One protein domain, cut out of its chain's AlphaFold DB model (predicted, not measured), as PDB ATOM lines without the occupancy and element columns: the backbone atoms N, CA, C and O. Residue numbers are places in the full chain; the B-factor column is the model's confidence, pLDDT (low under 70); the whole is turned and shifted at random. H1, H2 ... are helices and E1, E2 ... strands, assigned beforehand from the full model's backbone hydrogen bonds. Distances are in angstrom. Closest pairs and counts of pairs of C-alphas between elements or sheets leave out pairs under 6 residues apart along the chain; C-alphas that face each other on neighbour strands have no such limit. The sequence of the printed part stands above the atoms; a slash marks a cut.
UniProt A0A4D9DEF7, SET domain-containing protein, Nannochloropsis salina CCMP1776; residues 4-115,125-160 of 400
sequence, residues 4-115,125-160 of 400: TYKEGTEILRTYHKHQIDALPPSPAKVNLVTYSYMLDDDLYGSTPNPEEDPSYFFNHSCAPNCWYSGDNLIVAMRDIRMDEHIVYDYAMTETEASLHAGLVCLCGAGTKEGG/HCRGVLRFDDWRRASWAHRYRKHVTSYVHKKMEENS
ATOM      1  N   THR A   4     133.277 152.516 137.100       87.88
ATOM      2  CA  THR A   4     133.216 153.608 138.071       87.88
ATOM      3  C   THR A   4     132.909 154.897 137.339       87.88
ATOM      4  O   THR A   4     133.639 155.246 136.411       87.88
ATOM      5  N   TYR A   5     131.888 155.613 137.800       82.12
ATOM      6  CA  TYR A   5     131.640 156.972 137.359       82.12
ATOM      7  C   TYR A   5     132.775 157.870 137.841       82.12
ATOM      8  O   TYR A   5     133.171 157.807 139.013       82.12
ATOM      9  N   LYS A   6     133.311 158.703 136.951       78.69
ATOM     10  CA  LYS A   6     134.372 159.659 137.294       78.69
ATOM     11  C   LYS A   6     133.870 161.087 137.181       78.69
ATOM     12  O   LYS A   6     133.778 161.660 136.092       78.69
ATOM     13  N   GLU A   7     133.614 161.675 138.345       70.81
ATOM     14  CA  GLU A   7     133.203 163.068 138.468       70.81
ATOM     15  C   GLU A   7     134.224 164.005 137.799       70.81
ATOM     16  O   GLU A   7     135.431 163.917 138.030       70.81
ATOM     17  N   GLY A   8     133.733 164.883 136.920       67.31
ATOM     18  CA  GLY A   8     134.548 165.843 136.173       67.31
ATOM     19  C   GLY A   8     135.089 165.345 134.828       67.31
ATOM     20  O   GLY A   8     135.511 166.174 134.023       67.31
ATOM     21  N   THR A   9     135.049 164.039 134.545       69.88
ATOM     22  CA  THR A   9     135.381 163.492 133.212       69.88
ATOM     23  C   THR A   9     134.174 162.922 132.484       69.88
ATOM     24  O   THR A   9     134.115 162.997 131.261       69.88
ATOM     25  N   GLU A  10     133.211 162.382 133.224       72.31
ATOM     26  CA  GLU A  10     131.940 161.911 132.687       72.31
ATOM     27  C   GLU A  10     130.853 162.942 133.008       72.31
ATOM     28  O   GLU A  10     130.906 163.624 134.035       72.31
ATOM     29  N   ILE A  11     129.901 163.117 132.088       75.00
ATOM     30  CA  ILE A  11     128.790 164.058 132.250       75.00
ATOM     31  C   ILE A  11     127.528 163.244 132.484       75.00
ATOM     32  O   ILE A  11     126.911 162.766 131.533       75.00
ATOM     33  N   LEU A  12     127.111 163.146 133.744       82.25
ATOM     34  CA  LEU A  12     125.784 162.654 134.079       82.25
ATOM     35  C   LEU A  12     124.736 163.683 133.643       82.25
ATOM     36  O   LEU A  12     124.546 164.718 134.284       82.25
ATOM     37  N   ARG A  13     124.056 163.406 132.529       90.00
ATOM     38  CA  ARG A  13     122.907 164.203 132.091       90.00
ATOM     39  C   ARG A  13     121.662 163.710 132.809       90.00
ATOM     40  O   ARG A  13     121.336 162.524 132.763       90.00
ATOM     41  N   THR A  14     120.961 164.637 133.448       94.19
ATOM     42  CA  THR A  14     119.742 164.339 134.195       94.19
ATOM     43  C   THR A  14     118.521 164.942 133.525       94.19
ATOM     44  O   THR A  14     118.563 166.083 133.060       94.19
ATOM     45  N   TYR A  15     117.421 164.202 133.524       95.69
ATOM     46  CA  TYR A  15     116.161 164.595 132.913       95.69
ATOM     47  C   TYR A  15     115.021 164.323 133.877       95.69
ATOM     48  O   TYR A  15     115.003 163.280 134.531       95.69
ATOM     49  N   HIS A  16     114.050 165.232 133.930       94.88
ATOM     50  CA  HIS A  16     112.822 164.927 134.640       94.88
ATOM     51  C   HIS A  16     111.868 164.103 133.777       94.88
ATOM     52  O   HIS A  16     111.738 164.362 132.574       94.88
ATOM     53  N   LYS A  17     111.141 163.152 134.372       91.31
ATOM     54  CA  LYS A  17     110.198 162.310 133.620       91.31
ATOM     55  C   LYS A  17     109.115 163.145 132.947       91.31
ATOM     56  O   LYS A  17     108.866 162.949 131.760       91.31
ATOM     57  N   HIS A  18     108.559 164.147 133.627       88.75
ATOM     58  CA  HIS A  18     107.581 165.047 133.002       88.75
ATOM     59  C   HIS A  18     108.128 165.787 131.760       88.75
ATOM     60  O   HIS A  18     107.374 166.078 130.830       88.75
ATOM     61  N   GLN A  19     109.438 166.068 131.706       94.12
ATOM     62  CA  GLN A  19     110.080 166.691 130.541       94.12
ATOM     63  C   GLN A  19     110.220 165.697 129.388       94.12
ATOM     64  O   GLN A  19     109.917 166.048 128.249       94.12
ATOM     65  N   ILE A  20     110.638 164.459 129.676       94.00
ATOM     66  CA  ILE A  20     110.724 163.380 128.681       94.00
ATOM     67  C   ILE A  20     109.333 163.090 128.105       94.00
ATOM     68  O   ILE A  20     109.170 163.017 126.885       94.00
ATOM     69  N   ASP A  21     108.318 162.987 128.962       92.50
ATOM     70  CA  ASP A  21     106.934 162.709 128.573       92.50
ATOM     71  C   ASP A  21     106.388 163.781 127.615       92.50
ATOM     72  O   ASP A  21     105.744 163.434 126.620       92.50
ATOM     73  N   ALA A  22     106.727 165.056 127.842       95.31
ATOM     74  CA  ALA A  22     106.321 166.185 127.004       95.31
ATOM     75  C   ALA A  22     107.014 166.247 125.627       95.31
ATOM     76  O   ALA A  22     106.542 166.967 124.741       95.31
ATOM     77  N   LEU A  23     108.113 165.512 125.406       96.06
ATOM     78  CA  LEU A  23     108.792 165.499 124.108       96.06
ATOM     79  C   LEU A  23     107.917 164.849 123.022       96.06
ATOM     80  O   LEU A  23     107.248 163.841 123.284       96.06
ATOM     81  N   PRO A  24     107.954 165.349 121.774       96.44
ATOM     82  CA  PRO A  24     107.306 164.671 120.661       96.44
ATOM     83  C   PRO A  24     107.968 163.305 120.387       96.44
ATOM     84  O   PRO A  24     109.162 163.127 120.668       96.44
ATOM     85  N   PRO A  25     107.231 162.336 119.808       96.88
ATOM     86  CA  PRO A  25     107.805 161.064 119.379       96.88
ATOM     87  C   PRO A  25     109.011 161.286 118.459       96.88
ATOM     88  O   PRO A  25     108.903 161.922 117.413       96.88
ATOM     89  N   SER A  26     110.177 160.794 118.873       97.00
ATOM     90  CA  SER A  26     111.440 160.952 118.148       97.00
ATOM     91  C   SER A  26     112.448 159.887 118.592       97.00
ATOM     92  O   SER A  26     112.330 159.383 119.712       97.00
ATOM     93  N   PRO A  27     113.471 159.569 117.774       96.38
ATOM     94  CA  PRO A  27     114.555 158.676 118.190       96.38
ATOM     95  C   PRO A  27     115.246 159.136 119.480       96.38
ATOM     96  O   PRO A  27     115.544 158.322 120.345       96.38
ATOM     97  N   ALA A  28     115.412 160.451 119.662       95.12
ATOM     98  CA  ALA A  28     115.975 161.015 120.885       95.12
ATOM     99  C   ALA A  28     115.111 160.706 122.119       95.12
ATOM    100  O   ALA A  28     115.650 160.312 123.146       95.12
ATOM    101  N   LYS A  29     113.776 160.823 122.019       96.44
ATOM    102  CA  LYS A  29     112.863 160.440 123.109       96.44
ATOM    103  C   LYS A  29     112.946 158.943 123.414       96.44
ATOM    104  O   LYS A  29     112.974 158.570 124.579       96.44
ATOM    105  N   VAL A  30     113.009 158.099 122.381       96.06
ATOM    106  CA  VAL A  30     113.165 156.645 122.552       96.06
ATOM    107  C   VAL A  30     114.461 156.330 123.295       96.06
ATOM    108  O   VAL A  30     114.429 155.546 124.239       96.06
ATOM    109  N   ASN A  31     115.570 156.978 122.934       95.88
ATOM    110  CA  ASN A  31     116.844 156.800 123.625       95.88
ATOM    111  C   ASN A  31     116.781 157.293 125.075       95.88
ATOM    112  O   ASN A  31     117.215 156.574 125.966       95.88
ATOM    113  N   LEU A  32     116.163 158.453 125.322       96.00
ATOM    114  CA  LEU A  32     116.004 158.986 126.678       96.00
ATOM    115  C   LEU A  32     115.197 158.065 127.597       96.00
ATOM    116  O   LEU A  32     115.439 158.041 128.799       96.00
ATOM    117  N   VAL A  33     114.235 157.326 127.046       94.69
ATOM    118  CA  VAL A  33     113.500 156.296 127.783       94.69
ATOM    119  C   VAL A  33     114.378 155.059 127.955       94.69
ATOM    120  O   VAL A  33     114.625 154.660 129.082       94.69
ATOM    121  N   THR A  34     114.899 154.504 126.859       94.00
ATOM    122  CA  THR A  34     115.593 153.200 126.812       94.00
ATOM    123  C   THR A  34     116.901 153.172 127.601       94.00
ATOM    124  O   THR A  34     117.210 152.173 128.242       94.00
ATOM    125  N   TYR A  35     117.664 154.260 127.577       94.00
ATOM    126  CA  TYR A  35     118.982 154.356 128.199       94.00
ATOM    127  C   TYR A  35     118.906 155.263 129.418       94.00
ATOM    128  O   TYR A  35     119.553 156.309 129.477       94.00
ATOM    129  N   SER A  36     118.052 154.881 130.363       94.12
ATOM    130  CA  SER A  36     117.822 155.637 131.587       94.12
ATOM    131  C   SER A  36     117.855 154.762 132.824       94.12
ATOM    132  O   SER A  36     117.539 153.573 132.759       94.12
ATOM    133  N   TYR A  37     118.206 155.388 133.942       93.75
ATOM    134  CA  TYR A  37     118.040 154.830 135.274       93.75
ATOM    135  C   TYR A  37     117.586 155.913 136.255       93.75
ATOM    136  O   TYR A  37     117.819 157.109 136.030       93.75
ATOM    137  N   MET A  38     116.923 155.513 137.338       94.62
ATOM    138  CA  MET A  38     116.374 156.471 138.302       94.62
ATOM    139  C   MET A  38     117.435 157.046 139.248       94.62
ATOM    140  O   MET A  38     118.290 156.339 139.782       94.62
ATOM    141  N   LEU A  39     117.331 158.355 139.481       92.62
ATOM    142  CA  LEU A  39     118.049 159.108 140.513       92.62
ATOM    143  C   LEU A  39     117.093 159.600 141.613       92.62
ATOM    144  O   LEU A  39     117.510 159.769 142.756       92.62
ATOM    145  N   ASP A  40     115.825 159.838 141.263       90.12
ATOM    146  CA  ASP A  40     114.714 160.151 142.168       90.12
ATOM    147  C   ASP A  40     113.371 159.781 141.494       90.12
ATOM    148  O   ASP A  40     113.352 159.382 140.329       90.12
ATOM    149  N   ASP A  41     112.240 159.966 142.179       85.19
ATOM    150  CA  ASP A  41     110.892 159.603 141.698       85.19
ATOM    151  C   ASP A  41     110.529 160.226 140.333       85.19
ATOM    152  O   ASP A  41     109.836 159.608 139.522       85.19
ATOM    153  N   ASP A  42     111.018 161.438 140.058       88.75
ATOM    154  CA  ASP A  42     110.831 162.148 138.784       88.75
ATOM    155  C   ASP A  42     112.167 162.538 138.130       88.75
ATOM    156  O   ASP A  42     112.150 163.316 137.187       88.75
ATOM    157  N   LEU A  43     113.320 162.030 138.587       93.88
ATOM    158  CA  LEU A  43     114.644 162.411 138.071       93.88
ATOM    159  C   LEU A  43     115.426 161.194 137.570       93.88
ATOM    160  O   LEU A  43     115.592 160.216 138.292       93.88
ATOM    161  N   TYR A  44     115.953 161.283 136.350       95.31
ATOM    162  CA  TYR A  44     116.581 160.167 135.643       95.31
ATOM    163  C   TYR A  44     117.951 160.559 135.109       95.31
ATOM    164  O   TYR A  44     118.085 161.615 134.490       95.31
ATOM    165  N   GLY A  45     118.949 159.695 135.287       93.69
ATOM    166  CA  GLY A  45     120.186 159.746 134.514       93.69
ATOM    167  C   GLY A  45     119.924 159.139 133.141       93.69
ATOM    168  O   GLY A  45     119.458 158.007 133.069       93.69
ATOM    169  N   SER A  46     120.145 159.882 132.054       94.31
ATOM    170  CA  SER A  46     119.783 159.415 130.705       94.31
ATOM    171  C   SER A  46     120.559 160.133 129.596       94.31
ATOM    172  O   SER A  46     121.233 161.131 129.846       94.31
ATOM    173  N   THR A  47     120.476 159.645 128.357       93.19
ATOM    174  CA  THR A  47     121.113 160.274 127.195       93.19
ATOM    175  C   THR A  47     120.310 160.087 125.899       93.19
ATOM    176  O   THR A  47     119.762 159.014 125.647       93.19
ATOM    177  N   PRO A  48     120.256 161.102 125.012       94.44
ATOM    178  CA  PRO A  48     119.757 160.914 123.651       94.44
ATOM    179  C   PRO A  48     120.779 160.213 122.736       94.44
ATOM    180  O   PRO A  48     120.396 159.746 121.664       94.44
ATOM    181  N   ASN A  49     122.053 160.132 123.145       93.38
ATOM    182  CA  ASN A  49     123.178 159.620 122.356       93.38
ATOM    183  C   ASN A  49     123.924 158.521 123.148       93.38
ATOM    184  O   ASN A  49     125.000 158.784 123.683       93.38
ATOM    185  N   PRO A  50     123.366 157.307 123.276       91.88
ATOM    186  CA  PRO A  50     123.946 156.238 124.100       91.88
ATOM    187  C   PRO A  50     125.318 155.768 123.605       91.88
ATOM    188  O   PRO A  50     126.172 155.420 124.404       91.88
ATOM    189  N   GLU A  51     125.576 155.839 122.299       91.75
ATOM    190  CA  GLU A  51     126.856 155.440 121.691       91.75
ATOM    191  C   GLU A  51     128.061 156.281 122.159       91.75
ATOM    192  O   GLU A  51     129.207 155.888 121.953       91.75
ATOM    193  N   GLU A  52     127.827 157.452 122.769       89.00
ATOM    194  CA  GLU A  52     128.892 158.287 123.342       89.00
ATOM    195  C   GLU A  52     129.468 157.691 124.638       89.00
ATOM    196  O   GLU A  52     130.598 158.018 125.001       89.00
ATOM    197  N   ASP A  53     128.713 156.824 125.322       85.00
ATOM    198  CA  ASP A  53     129.112 156.226 126.591       85.00
ATOM    199  C   ASP A  53     128.628 154.764 126.699       85.00
ATOM    200  O   ASP A  53     127.435 154.503 126.884       85.00
ATOM    201  N   PRO A  54     129.546 153.779 126.644       85.12
ATOM    202  CA  PRO A  54     129.182 152.369 126.736       85.12
ATOM    203  C   PRO A  54     128.553 151.985 128.087       85.12
ATOM    204  O   PRO A  54     127.972 150.903 128.192       85.12
ATOM    205  N   SER A  55     128.631 152.843 129.114       84.62
ATOM    206  CA  SER A  55     128.004 152.612 130.419       84.62
ATOM    207  C   SER A  55     126.472 152.525 130.358       84.62
ATOM    208  O   SER A  55     125.855 151.979 131.266       84.62
ATOM    209  N   TYR A  56     125.838 152.962 129.268       88.44
ATOM    210  CA  TYR A  56     124.390 152.823 129.086       88.44
ATOM    211  C   TYR A  56     123.940 151.426 128.624       88.44
ATOM    212  O   TYR A  56     122.742 151.165 128.554       88.44
ATOM    213  N   PHE A  57     124.865 150.507 128.323       91.25
ATOM    214  CA  PHE A  57     124.550 149.196 127.733       91.25
ATOM    215  C   PHE A  57     124.630 148.016 128.715       91.25
ATOM    216  O   PHE A  57     124.662 146.854 128.296       91.25
ATOM    217  N   PHE A  58     124.649 148.275 130.025       92.00
ATOM    218  CA  PHE A  58     124.504 147.201 131.007       92.00
ATOM    219  C   PHE A  58     123.113 146.581 130.897       92.00
ATOM    220  O   PHE A  58     122.100 147.259 131.057       92.00
ATOM    221  N   ASN A  59     123.064 145.274 130.656       92.81
ATOM    222  CA  ASN A  59     121.806 144.558 130.497       92.81
ATOM    223  C   ASN A  59     121.269 144.038 131.832       92.81
ATOM    224  O   ASN A  59     122.018 143.751 132.772       92.81
ATOM    225  N   HIS A  60     119.955 143.840 131.872       93.62
ATOM    226  CA  HIS A  60     119.296 143.191 132.990       93.62
ATOM    227  C   HIS A  60     119.549 141.675 133.028       93.62
ATOM    228  O   HIS A  60     119.424 140.984 132.015       93.62
ATOM    229  N   SER A  61     119.762 141.126 134.226       93.69
ATOM    230  CA  SER A  61     119.543 139.706 134.516       93.69
ATOM    231  C   SER A  61     118.872 139.510 135.875       93.69
ATOM    232  O   SER A  61     119.230 140.162 136.852       93.69
ATOM    233  N   CYS A  62     117.934 138.561 135.959       90.19
ATOM    234  CA  CYS A  62     117.362 138.116 137.236       90.19
ATOM    235  C   CYS A  62     118.367 137.308 138.079       90.19
ATOM    236  O   CYS A  62     118.171 137.186 139.285       90.19
ATOM    237  N   ALA A  63     119.428 136.783 137.453       89.56
ATOM    238  CA  ALA A  63     120.585 136.152 138.088       89.56
ATOM    239  C   ALA A  63     121.852 136.955 137.724       89.56
ATOM    240  O   ALA A  63     122.595 136.564 136.816       89.56
ATOM    241  N   PRO A  64     122.047 138.138 138.332       92.88
ATOM    242  CA  PRO A  64     123.108 139.054 137.936       92.88
ATOM    243  C   PRO A  64     124.504 138.541 138.314       92.88
ATOM    244  O   PRO A  64     124.666 137.726 139.224       92.88
ATOM    245  N   ASN A  65     125.529 139.046 137.624       94.00
ATOM    246  CA  ASN A  65     126.935 138.851 137.997       94.00
ATOM    247  C   ASN A  65     127.603 140.146 138.482       94.00
ATOM    248  O   ASN A  65     128.736 140.103 138.965       94.00
ATOM    249  N   CYS A  66     126.889 141.270 138.411       95.38
ATOM    250  CA  CYS A  66     127.306 142.578 138.891       95.38
ATOM    251  C   CYS A  66     126.227 143.220 139.762       95.38
ATOM    252  O   CYS A  66     125.038 142.933 139.631       95.38
ATOM    253  N   TRP A  67     126.656 144.133 140.626       95.38
ATOM    254  CA  TRP A  67     125.777 144.942 141.464       95.38
ATOM    255  C   TRP A  67     126.375 146.328 141.732       95.38
ATOM    256  O   TRP A  67     127.542 146.579 141.403       95.38
ATOM    257  N   TYR A  68     125.590 147.220 142.333       94.69
ATOM    258  CA  TYR A  68     126.053 148.555 142.704       94.69
ATOM    259  C   TYR A  68     126.815 148.539 144.033       94.69
ATOM    260  O   TYR A  68     126.675 147.643 144.863       94.69
ATOM    261  N   SER A  69     127.657 149.544 144.234       91.88
ATOM    262  CA  SER A  69     128.355 149.825 145.485       91.88
ATOM    263  C   SER A  69     128.355 151.339 145.698       91.88
ATOM    264  O   SER A  69     129.372 152.004 145.495       91.88
ATOM    265  N   GLY A  70     127.197 151.877 146.084       87.94
ATOM    266  CA  GLY A  70     126.901 153.307 145.981       87.94
ATOM    267  C   GLY A  70     126.537 153.706 144.547       87.94
ATOM    268  O   GLY A  70     126.446 152.855 143.665       87.94
ATOM    269  N   ASP A  71     126.346 155.002 144.306       89.50
ATOM    270  CA  ASP A  71     125.770 155.501 143.040       89.50
ATOM    271  C   ASP A  71     126.731 155.462 141.848       89.50
ATOM    272  O   ASP A  71     126.309 155.442 140.696       89.50
ATOM    273  N   ASN A  72     128.033 155.420 142.125       86.81
ATOM    274  CA  ASN A  72     129.078 155.670 141.133       86.81
ATOM    275  C   ASN A  72     129.927 154.435 140.821       86.81
ATOM    276  O   ASN A  72     130.987 154.570 140.219       86.81
ATOM    277  N   LEU A  73     129.544 153.245 141.281       91.06
ATOM    278  CA  LEU A  73     130.415 152.076 141.208       91.06
ATOM    279  C   LEU A  73     129.617 150.797 140.981       91.06
ATOM    280  O   LEU A  73     128.780 150.424 141.799       91.06
ATOM    281  N   ILE A  74     129.968 150.079 139.916       93.62
ATOM    282  CA  ILE A  74     129.514 148.714 139.655       93.62
ATOM    283  C   ILE A  74     130.683 147.766 139.922       93.62
ATOM    284  O   ILE A  74     131.806 147.946 139.428       93.62
ATOM    285  N   VAL A  75     130.430 146.723 140.709       95.19
ATOM    286  CA  VAL A  75     131.417 145.680 141.008       95.19
ATOM    287  C   VAL A  75     130.856 144.296 140.713       95.19
ATOM    288  O   VAL A  75     129.647 144.082 140.711       95.19
ATOM    289  N   ALA A  76     131.758 143.350 140.465       95.50
ATOM    290  CA  ALA A  76     131.396 141.960 140.255       95.50
ATOM    291  C   ALA A  76     130.935 141.326 141.576       95.50
ATOM    292  O   ALA A  76     131.547 141.549 142.623       95.50
ATOM    293  N   MET A  77     129.882 140.518 141.503       92.69
ATOM    294  CA  MET A  77     129.369 139.704 142.610       92.69
ATOM    295  C   MET A  77     130.161 138.406 142.787       92.69
ATOM    296  O   MET A  77     130.195 137.826 143.869       92.69
ATOM    297  N   ARG A  78     130.764 137.934 141.695       91.12
ATOM    298  CA  ARG A  78     131.530 136.693 141.581       91.12
ATOM    299  C   ARG A  78     132.512 136.808 140.421       91.12
ATOM    300  O   ARG A  78     132.459 137.777 139.665       91.12
ATOM    301  N   ASP A  79     133.339 135.790 140.233       92.12
ATOM    302  CA  ASP A  79     134.152 135.677 139.027       92.12
ATOM    303  C   ASP A  79     133.256 135.639 137.775       92.12
ATOM    304  O   ASP A  79     132.255 134.910 137.716       92.12
ATOM    305  N   ILE A  80     133.619 136.458 136.787       90.56
ATOM    306  CA  ILE A  80     132.925 136.601 135.503       90.56
ATOM    307  C   ILE A  80     133.783 135.920 134.443       90.56
ATOM    308  O   ILE A  80     134.992 136.159 134.363       90.56
ATOM    309  N   ARG A  81     133.176 135.035 133.654       90.50
ATOM    310  CA  ARG A  81     133.897 134.289 132.620       90.50
ATOM    311  C   ARG A  81     134.191 135.182 131.419       90.50
ATOM    312  O   ARG A  81     133.493 136.157 131.159       90.50
ATOM    313  N   MET A  82     135.215 134.809 130.658       89.44
ATOM    314  CA  MET A  82     135.435 135.397 129.340       89.44
ATOM    315  C   MET A  82     134.177 135.207 128.478       89.44
ATOM    316  O   MET A  82     133.554 134.148 128.530       89.44
ATOM    317  N   ASP A  83     133.805 136.254 127.740       88.31
ATOM    318  CA  ASP A  83     132.607 136.340 126.890       88.31
ATOM    319  C   ASP A  83     131.253 136.268 127.631       88.31
ATOM    320  O   ASP A  83     130.194 136.282 127.002       88.31
ATOM    321  N   GLU A  84     131.247 136.252 128.969       88.00
ATOM    322  CA  GLU A  84     130.022 136.385 129.761       88.00
ATOM    323  C   GLU A  84     129.535 137.842 129.748       88.00
ATOM    324  O   GLU A  84     130.306 138.777 129.974       88.00
ATOM    325  N   HIS A  85     128.238 138.051 129.510       88.94
ATOM    326  CA  HIS A  85     127.656 139.390 129.563       88.94
ATOM    327  C   HIS A  85     127.747 139.966 130.977       88.94
ATOM    328  O   HIS A  85     127.410 139.304 131.957       88.94
ATOM    329  N   ILE A  86     128.135 141.233 131.073       92.31
ATOM    330  CA  ILE A  86     128.130 141.990 132.321       92.31
ATOM    331  C   ILE A  86     126.700 142.476 132.564       92.31
ATOM    332  O   ILE A  86     126.164 143.269 131.787       92.31
ATOM    333  N   VAL A  87     126.066 141.957 133.614       93.69
ATOM    334  CA  VAL A  87     124.635 142.151 133.872       93.69
ATOM    335  C   VAL A  87     124.360 142.437 135.339       93.69
ATOM    336  O   VAL A  87     124.960 141.826 136.229       93.69
ATOM    337  N   TYR A  88     123.404 143.327 135.590       94.56
ATOM    338  CA  TYR A  88     122.884 143.596 136.929       94.56
ATOM    339  C   TYR A  88     121.358 143.477 136.956       94.56
ATOM    340  O   TYR A  88     120.692 143.325 135.931       94.56
ATOM    341  N   ASP A  89     120.784 143.484 138.148       94.81
ATOM    342  CA  ASP A  89     119.339 143.476 138.313       94.81
ATOM    343  C   ASP A  89     118.817 144.914 138.285       94.81
ATOM    344  O   ASP A  89     119.143 145.683 139.180       94.81
ATOM    345  N   TYR A  90     118.000 145.295 137.301       95.38
ATOM    346  CA  TYR A  90     117.527 146.674 137.160       95.38
ATOM    347  C   TYR A  90     116.726 147.149 138.378       95.38
ATOM    348  O   TYR A  90     116.731 148.332 138.676       95.38
ATOM    349  N   ALA A  91     116.150 146.251 139.184       93.88
ATOM    350  CA  ALA A  91     115.560 146.639 140.468       93.88
ATOM    351  C   ALA A  91     116.569 147.268 141.461       93.88
ATOM    352  O   ALA A  91     116.163 147.849 142.461       93.88
ATOM    353  N   MET A  92     117.883 147.179 141.209       95.12
ATOM    354  CA  MET A  92     118.927 147.882 141.968       95.12
ATOM    355  C   MET A  92     118.970 149.390 141.701       95.12
ATOM    356  O   MET A  92     119.554 150.115 142.505       95.12
ATOM    357  N   THR A  93     118.385 149.849 140.592       95.06
ATOM    358  CA  THR A  93     118.320 151.265 140.198       95.06
ATOM    359  C   THR A  93     116.888 151.765 140.039       95.06
ATOM    360  O   THR A  93     116.662 152.960 140.167       95.06
ATOM    361  N   GLU A  94     115.926 150.874 139.791       94.75
ATOM    362  CA  GLU A  94     114.558 151.214 139.397       94.75
ATOM    363  C   GLU A  94     113.512 150.945 140.492       94.75
ATOM    364  O   GLU A  94     113.617 149.988 141.263       94.75
ATOM    365  N   THR A  95     112.435 151.738 140.475       90.88
ATOM    366  CA  THR A  95     111.164 151.482 141.178       90.88
ATOM    367  C   THR A  95     110.008 151.408 140.177       90.88
ATOM    368  O   THR A  95     110.207 151.545 138.971       90.88
ATOM    369  N   GLU A  96     108.770 151.235 140.637       88.19
ATOM    370  CA  GLU A  96     107.580 151.173 139.777       88.19
ATOM    371  C   GLU A  96     107.325 152.471 138.995       88.19
ATOM    372  O   GLU A  96     106.562 152.469 138.030       88.19
ATOM    373  N   ALA A  97     107.956 153.579 139.395       86.62
ATOM    374  CA  ALA A  97     107.912 154.837 138.656       86.62
ATOM    375  C   ALA A  97     108.803 154.835 137.401       86.62
ATOM    376  O   ALA A  97     108.689 155.758 136.594       86.62
ATOM    377  N   SER A  98     109.631 153.797 137.219       92.56
ATOM    378  CA  SER A  98     110.550 153.639 136.095       92.56
ATOM    379  C   SER A  98     109.878 153.850 134.739       92.56
ATOM    380  O   SER A  98     108.771 153.373 134.471       92.56
ATOM    381  N   LEU A  99     110.616 154.483 133.826       92.81
ATOM    382  CA  LEU A  99     110.238 154.606 132.416       92.81
ATOM    383  C   LEU A  99     110.189 153.250 131.692       92.81
ATOM    384  O   LEU A  99     109.623 153.157 130.604       92.81
ATOM    385  N   HIS A 100     110.750 152.203 132.305       89.44
ATOM    386  CA  HIS A 100     110.807 150.844 131.771       89.44
ATOM    387  C   HIS A 100     109.705 149.934 132.308       89.44
ATOM    388  O   HIS A 100     109.700 148.746 131.981       89.44
ATOM    389  N   ALA A 101     108.821 150.414 133.193       87.75
ATOM    390  CA  ALA A 101     107.853 149.559 133.878       87.75
ATOM    391  C   ALA A 101     107.034 148.719 132.879       87.75
ATOM    392  O   ALA A 101     106.397 149.244 131.966       87.75
ATOM    393  N   GLY A 102     107.068 147.393 133.045       89.19
ATOM    394  CA  GLY A 102     106.487 146.446 132.090       89.19
ATOM    395  C   GLY A 102     107.470 145.888 131.053       89.19
ATOM    396  O   GLY A 102     107.039 145.161 130.157       89.19
ATOM    397  N   LEU A 103     108.773 146.173 131.167       93.25
ATOM    398  CA  LEU A 103     109.800 145.623 130.282       93.25
ATOM    399  C   LEU A 103     109.789 144.089 130.314       93.25
ATOM    400  O   LEU A 103     109.861 143.468 131.376       93.25
ATOM    401  N   VAL A 104     109.732 143.465 129.137       94.31
ATOM    402  CA  VAL A 104     109.801 142.005 129.008       94.31
ATOM    403  C   VAL A 104     111.235 141.545 129.267       94.31
ATOM    404  O   VAL A 104     112.171 141.937 128.573       94.31
ATOM    405  N   CYS A 105     111.405 140.702 130.280       91.00
ATOM    406  CA  CYS A 105     112.690 140.149 130.676       91.00
ATOM    407  C   CYS A 105     113.095 138.998 129.752       91.00
ATOM    408  O   CYS A 105     112.394 137.993 129.639       91.00
ATOM    409  N   LEU A 106     114.276 139.125 129.146       89.88
ATOM    410  CA  LEU A 106     114.836 138.144 128.211       89.88
ATOM    411  C   LEU A 106     116.062 137.409 128.776       89.88
ATOM    412  O   LEU A 106     116.795 136.767 128.033       89.88
ATOM    413  N   CYS A 107     116.304 137.486 130.090       86.38
ATOM    414  CA  CYS A 107     117.530 136.941 130.687       86.38
ATOM    415  C   CYS A 107     117.577 135.404 130.728       86.38
ATOM    416  O   CYS A 107     118.646 134.819 130.860       86.38
ATOM    417  N   GLY A 108     116.418 134.737 130.672       82.00
ATOM    418  CA  GLY A 108     116.328 133.277 130.708       82.00
ATOM    419  C   GLY A 108     116.788 132.626 132.023       82.00
ATOM    420  O   GLY A 108     116.939 131.402 132.054       82.00
ATOM    421  N   ALA A 109     117.001 133.394 133.099       81.50
ATOM    422  CA  ALA A 109     117.452 132.873 134.391       81.50
ATOM    423  C   ALA A 109     116.586 131.688 134.862       81.50
ATOM    424  O   ALA A 109     115.355 131.733 134.808       81.50
ATOM    425  N   GLY A 110     117.236 130.609 135.299       66.56
ATOM    426  CA  GLY A 110     116.570 129.375 135.729       66.56
ATOM    427  C   GLY A 110     116.169 128.411 134.600       66.56
ATOM    428  O   GLY A 110     115.784 127.281 134.891       66.56
ATOM    429  N   THR A 111     116.302 128.785 133.321       63.72
ATOM    430  CA  THR A 111     116.091 127.861 132.187       63.72
ATOM    431  C   THR A 111     117.382 127.121 131.804       63.72
ATOM    432  O   THR A 111     118.484 127.494 132.210       63.72
ATOM    433  N   LYS A 112     117.278 126.049 130.998       53.09
ATOM    434  CA  LYS A 112     118.462 125.380 130.413       53.09
ATOM    435  C   LYS A 112     119.199 126.266 129.395       53.09
ATOM    436  O   LYS A 112     120.366 126.001 129.126       53.09
ATOM    437  N   GLU A 113     118.526 127.276 128.844       53.44
ATOM    438  CA  GLU A 113     119.040 128.163 127.793       53.44
ATOM    439  C   GLU A 113     119.671 129.444 128.357       53.44
ATOM    440  O   GLU A 113     120.706 129.872 127.859       53.44
ATOM    441  N   GLY A 114     119.145 130.000 129.455       49.69
ATOM    442  CA  GLY A 114     119.674 131.204 130.121       49.69
ATOM    443  C   GLY A 114     120.887 130.965 131.024       49.69
ATOM    444  O   GLY A 114     121.072 131.660 132.018       49.69
ATOM    445  N   GLY A 115     121.684 129.943 130.717       45.78
ATOM    446  CA  GLY A 115     122.854 129.561 131.498       45.78
ATOM    447  C   GLY A 115     123.466 128.261 131.002       45.78
ATOM    448  O   GLY A 115     123.400 127.234 131.687       45.78
ATOM    449  N   HIS A 125     114.728 132.473 139.433       82.06
ATOM    450  CA  HIS A 125     113.951 132.324 138.198       82.06
ATOM    451  C   HIS A 125     113.773 133.664 137.475       82.06
ATOM    452  O   HIS A 125     113.697 134.723 138.104       82.06
ATOM    453  N   CYS A 126     113.686 133.614 136.145       88.12
ATOM    454  CA  CYS A 126     113.333 134.759 135.310       88.12
ATOM    455  C   CYS A 126     111.951 135.308 135.700       88.12
ATOM    456  O   CYS A 126     110.994 134.545 135.832       88.12
ATOM    457  N   ARG A 127     111.830 136.635 135.837       87.62
ATOM    458  CA  ARG A 127     110.561 137.306 136.182       87.62
ATOM    459  C   ARG A 127     109.569 137.380 135.023       87.62
ATOM    460  O   ARG A 127     108.389 137.621 135.253       87.62
ATOM    461  N   GLY A 128     110.032 137.223 133.783       91.38
ATOM    462  CA  GLY A 128     109.226 137.390 132.569       91.38
ATOM    463  C   GLY A 128     108.883 138.852 132.259       91.38
ATOM    464  O   GLY A 128     109.171 139.315 131.164       91.38
ATOM    465  N   VAL A 129     108.342 139.605 133.219       92.12
ATOM    466  CA  VAL A 129     108.062 141.046 133.102       92.12
ATOM    467  C   VAL A 129     108.620 141.776 134.318       92.12
ATOM    468  O   VAL A 129     108.353 141.388 135.456       92.12
ATOM    469  N   LEU A 130     109.387 142.839 134.084       92.69
ATOM    470  CA  LEU A 130     109.947 143.678 135.136       92.69
ATOM    471  C   LEU A 130     108.924 144.727 135.562       92.69
ATOM    472  O   LEU A 130     108.548 145.609 134.792       92.69
ATOM    473  N   ARG A 131     108.457 144.597 136.804       89.19
ATOM    474  CA  ARG A 131     107.524 145.539 137.437       89.19
ATOM    475  C   ARG A 131     108.230 146.593 138.284       89.19
ATOM    476  O   ARG A 131     107.635 147.628 138.551       89.19
ATOM    477  N   PHE A 132     109.476 146.315 138.676       91.94
ATOM    478  CA  PHE A 132     110.293 147.156 139.551       91.94
ATOM    479  C   PHE A 132     109.663 147.417 140.930       91.94
ATOM    480  O   PHE A 132     109.945 148.421 141.571       91.94
ATOM    481  N   ASP A 133     108.856 146.473 141.413       85.12
ATOM    482  CA  ASP A 133     108.340 146.391 142.786       85.12
ATOM    483  C   ASP A 133     109.185 145.442 143.665       85.12
ATOM    484  O   ASP A 133     108.886 145.209 144.838       85.12
ATOM    485  N   ASP A 134     110.279 144.890 143.120       86.12
ATOM    486  CA  ASP A 134     111.123 143.901 143.800       86.12
ATOM    487  C   ASP A 134     111.774 144.446 145.077       86.12
ATOM    488  O   ASP A 134     111.946 143.703 146.042       86.12
ATOM    489  N   TRP A 135     112.076 145.743 145.127       81.06
ATOM    490  CA  TRP A 135     112.627 146.407 146.311       81.06
ATOM    491  C   TRP A 135     111.681 146.364 147.525       81.06
ATOM    492  O   TRP A 135     112.150 146.462 148.657       81.06
ATOM    493  N   ARG A 136     110.377 146.122 147.315       76.19
ATOM    494  CA  ARG A 136     109.393 145.880 148.388       76.19
ATOM    495  C   ARG A 136     109.380 144.435 148.882       76.19
ATOM    496  O   ARG A 136     108.798 144.134 149.924       76.19
ATOM    497  N   ARG A 137     109.989 143.502 148.145       75.62
ATOM    498  CA  ARG A 137     110.025 142.081 148.509       75.62
ATOM    499  C   ARG A 137     111.147 141.847 149.511       75.62
ATOM    500  O   ARG A 137     112.321 141.933 149.160       75.62
ATOM    501  N   ALA A 138     110.795 141.432 150.727       68.25
ATOM    502  CA  ALA A 138     111.744 141.179 151.818       68.25
ATOM    503  C   ALA A 138     112.969 140.342 151.415       68.25
ATOM    504  O   ALA A 138     114.100 140.678 151.757       68.25
ATOM    505  N   SER A 139     112.761 139.249 150.671       72.94
ATOM    506  CA  SER A 139     113.850 138.365 150.238       72.94
ATOM    507  C   SER A 139     114.820 139.047 149.275       72.94
ATOM    508  O   SER A 139     116.022 138.799 149.341       72.94
ATOM    509  N   TRP A 140     114.312 139.916 148.400       85.12
ATOM    510  CA  TRP A 140     115.124 140.677 147.459       85.12
ATOM    511  C   TRP A 140     115.847 141.823 148.174       85.12
ATOM    512  O   TRP A 140     117.067 141.930 148.074       85.12
ATOM    513  N   ALA A 141     115.126 142.605 148.985       82.25
ATOM    514  CA  ALA A 141     115.694 143.693 149.776       82.25
ATOM    515  C   ALA A 141     116.796 143.197 150.723       82.25
ATOM    516  O   ALA A 141     117.887 143.757 150.744       82.25
ATOM    517  N   HIS A 142     116.580 142.093 151.445       76.56
ATOM    518  CA  HIS A 142     117.606 141.499 152.308       76.56
ATOM    519  C   HIS A 142     118.880 141.147 151.530       76.56
ATOM    520  O   HIS A 142     119.991 141.408 151.994       76.56
ATOM    521  N   ARG A 143     118.712 140.581 150.332       83.69
ATOM    522  CA  ARG A 143     119.817 140.149 149.479       83.69
ATOM    523  C   ARG A 143     120.602 141.323 148.891       83.69
ATOM    524  O   ARG A 143     121.827 141.255 148.833       83.69
ATOM    525  N   TYR A 144     119.915 142.377 148.454       89.44
ATOM    526  CA  TYR A 144     120.517 143.421 147.623       89.44
ATOM    527  C   TYR A 144     120.620 144.797 148.276       89.44
ATOM    528  O   TYR A 144     121.309 145.636 147.718       89.44
ATOM    529  N   ARG A 145     120.052 145.049 149.464       86.25
ATOM    530  CA  ARG A 145     120.051 146.380 150.121       86.25
ATOM    531  C   ARG A 145     121.404 147.090 150.183       86.25
ATOM    532  O   ARG A 145     121.450 148.303 150.125       86.25
ATOM    533  N   LYS A 146     122.519 146.365 150.317       89.69
ATOM    534  CA  LYS A 146     123.871 146.966 150.364       89.69
ATOM    535  C   LYS A 146     124.468 147.226 148.975       89.69
ATOM    536  O   LYS A 146     125.605 147.673 148.875       89.69
ATOM    537  N   HIS A 147     123.720 146.885 147.934       94.56
ATOM    538  CA  HIS A 147     124.178 146.723 146.563       94.56
ATOM    539  C   HIS A 147     123.234 147.368 145.537       94.56
ATOM    540  O   HIS A 147     123.191 146.966 144.373       94.56
ATOM    541  N   VAL A 148     122.463 148.352 145.996       94.00
ATOM    542  CA  VAL A 148     121.563 149.194 145.206       94.00
ATOM    543  C   VAL A 148     122.069 150.639 145.202       94.00
ATOM    544  O   VAL A 148     122.979 150.980 145.964       94.00
ATOM    545  N   THR A 149     121.488 151.490 144.359       94.75
ATOM    546  CA  THR A 149     121.728 152.941 144.412       94.75
ATOM    547  C   THR A 149     121.155 153.554 145.690       94.75
ATOM    548  O   THR A 149     120.260 152.992 146.329       94.75
ATOM    549  N   SER A 150     121.632 154.742 146.057       92.25
ATOM    550  CA  SER A 150     121.135 155.514 147.200       92.25
ATOM    551  C   SER A 150     119.631 155.783 147.095       92.25
ATOM    552  O   SER A 150     118.933 155.761 148.107       92.25
ATOM    553  N   TYR A 151     119.115 155.985 145.877       92.56
ATOM    554  CA  TYR A 151     117.685 156.166 145.627       92.56
ATOM    555  C   TYR A 151     116.871 154.933 146.039       92.56
ATOM    556  O   TYR A 151     115.968 155.036 146.871       92.56
ATOM    557  N   VAL A 152     117.222 153.750 145.528       91.31
ATOM    558  CA  VAL A 152     116.516 152.510 145.876       91.31
ATOM    559  C   VAL A 152     116.722 152.156 147.353       91.31
ATOM    560  O   VAL A 152     115.786 151.695 148.005       91.31
ATOM    561  N   HIS A 153     117.902 152.429 147.922       88.31
ATOM    562  CA  HIS A 153     118.143 152.262 149.358       88.31
ATOM    563  C   HIS A 153     117.172 153.103 150.196       88.31
ATOM    564  O   HIS A 153     116.515 152.573 151.090       88.31
ATOM    565  N   LYS A 154     117.026 154.394 149.870       83.62
ATOM    566  CA  LYS A 154     116.075 155.297 150.531       83.62
ATOM    567  C   LYS A 154     114.643 154.764 150.430       83.62
ATOM    568  O   LYS A 154     113.908 154.786 151.411       83.62
ATOM    569  N   LYS A 155     114.254 154.223 149.274       81.25
ATOM    570  CA  LYS A 155     112.934 153.604 149.094       81.25
ATOM    571  C   LYS A 155     112.734 152.387 149.989       81.25
ATOM    572  O   LYS A 155     111.704 152.285 150.646       81.25
ATOM    573  N   MET A 156     113.725 151.508 150.109       79.25
ATOM    574  CA  MET A 156     113.654 150.388 151.058       79.25
ATOM    575  C   MET A 156     113.483 150.848 152.511       79.25
ATOM    576  O   MET A 156     112.747 150.208 153.262       79.25
ATOM    577  N   GLU A 157     114.144 151.941 152.905       72.44
ATOM    578  CA  GLU A 157     113.982 152.543 154.235       72.44
ATOM    579  C   GLU A 157     112.564 153.101 154.437       72.44
ATOM    580  O   GLU A 157     111.976 152.892 155.498       72.44
ATOM    581  N   GLU A 158     111.979 153.734 153.412       64.88
ATOM    582  CA  GLU A 158     110.581 154.200 153.413       64.88
ATOM    583  C   GLU A 158     109.565 153.040 153.522       64.88
ATOM    584  O   GLU A 158     108.499 153.219 154.104       64.88
ATOM    585  N   ASN A 159     109.896 151.843 153.017       64.31
ATOM    586  CA  ASN A 159     109.031 150.647 153.012       64.31
ATOM    587  C   ASN A 159     109.121 149.799 154.292       64.31
ATOM    588  O   ASN A 159     108.849 148.596 154.280       64.31
ATOM    589  N   SER A 160     109.609 150.388 155.384       57.94
ATOM    590  CA  SER A 160     109.640 149.780 156.716       57.94
ATOM    591  C   SER A 160     110.346 148.413 156.843       57.94
ATOM    592  O   SER A 160     110.205 147.748 157.873       57.94
TER     593      SER A 160
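What this domain is: This is residues 4 to 115 and 125 to 160 of the 400 residues of the protein "SET domain-containing protein" of Nannochloropsis salina CCMP1776 (UniProt A0A4D9DEF7). There is little regular structure: in a compact, loop-rich body, helices H4 and H5 bridge antiparallel sheets E1 E3 E2 and E4 E5. H1 and H2 join E1 to E2 past E3, a split strand-helix-strand unit with right-handed crossover. The 148 printed residues, 56 in named elements E1 H1 H2 E2 E3 H3 E4 E5 H4 H5, class mixed, span 41 by 40 by 32 A, radius of gyration of the C-alphas 15.2 A.

How they stand to each other: E3, residues 43 to 46, neighbours E1, 14 to 16, with N 15 and O 44 2.8 A apart, and E2, 36 to 40, with N 37 and O 45 3.0 A apart. Closest C-alphas are Leu 39 and Tyr 151, 5.9 A, for E2 and H5, 150 to 158, and Tyr 68 and His 147, 4.7 A, for E4, 66 to 68, and H4, 138 to 147.

Where its parts are: C-alpha 14 is at (119.742, 164.339, 134.195), C-alpha 158 at (110.581, 154.200, 153.413).

The domain as a whole: Nine residues are not printed at the cut between residues 115 and 125, whose C-alphas are 11.5 A apart; low confidence, pLDDT under 70, includes residues 110 to 115.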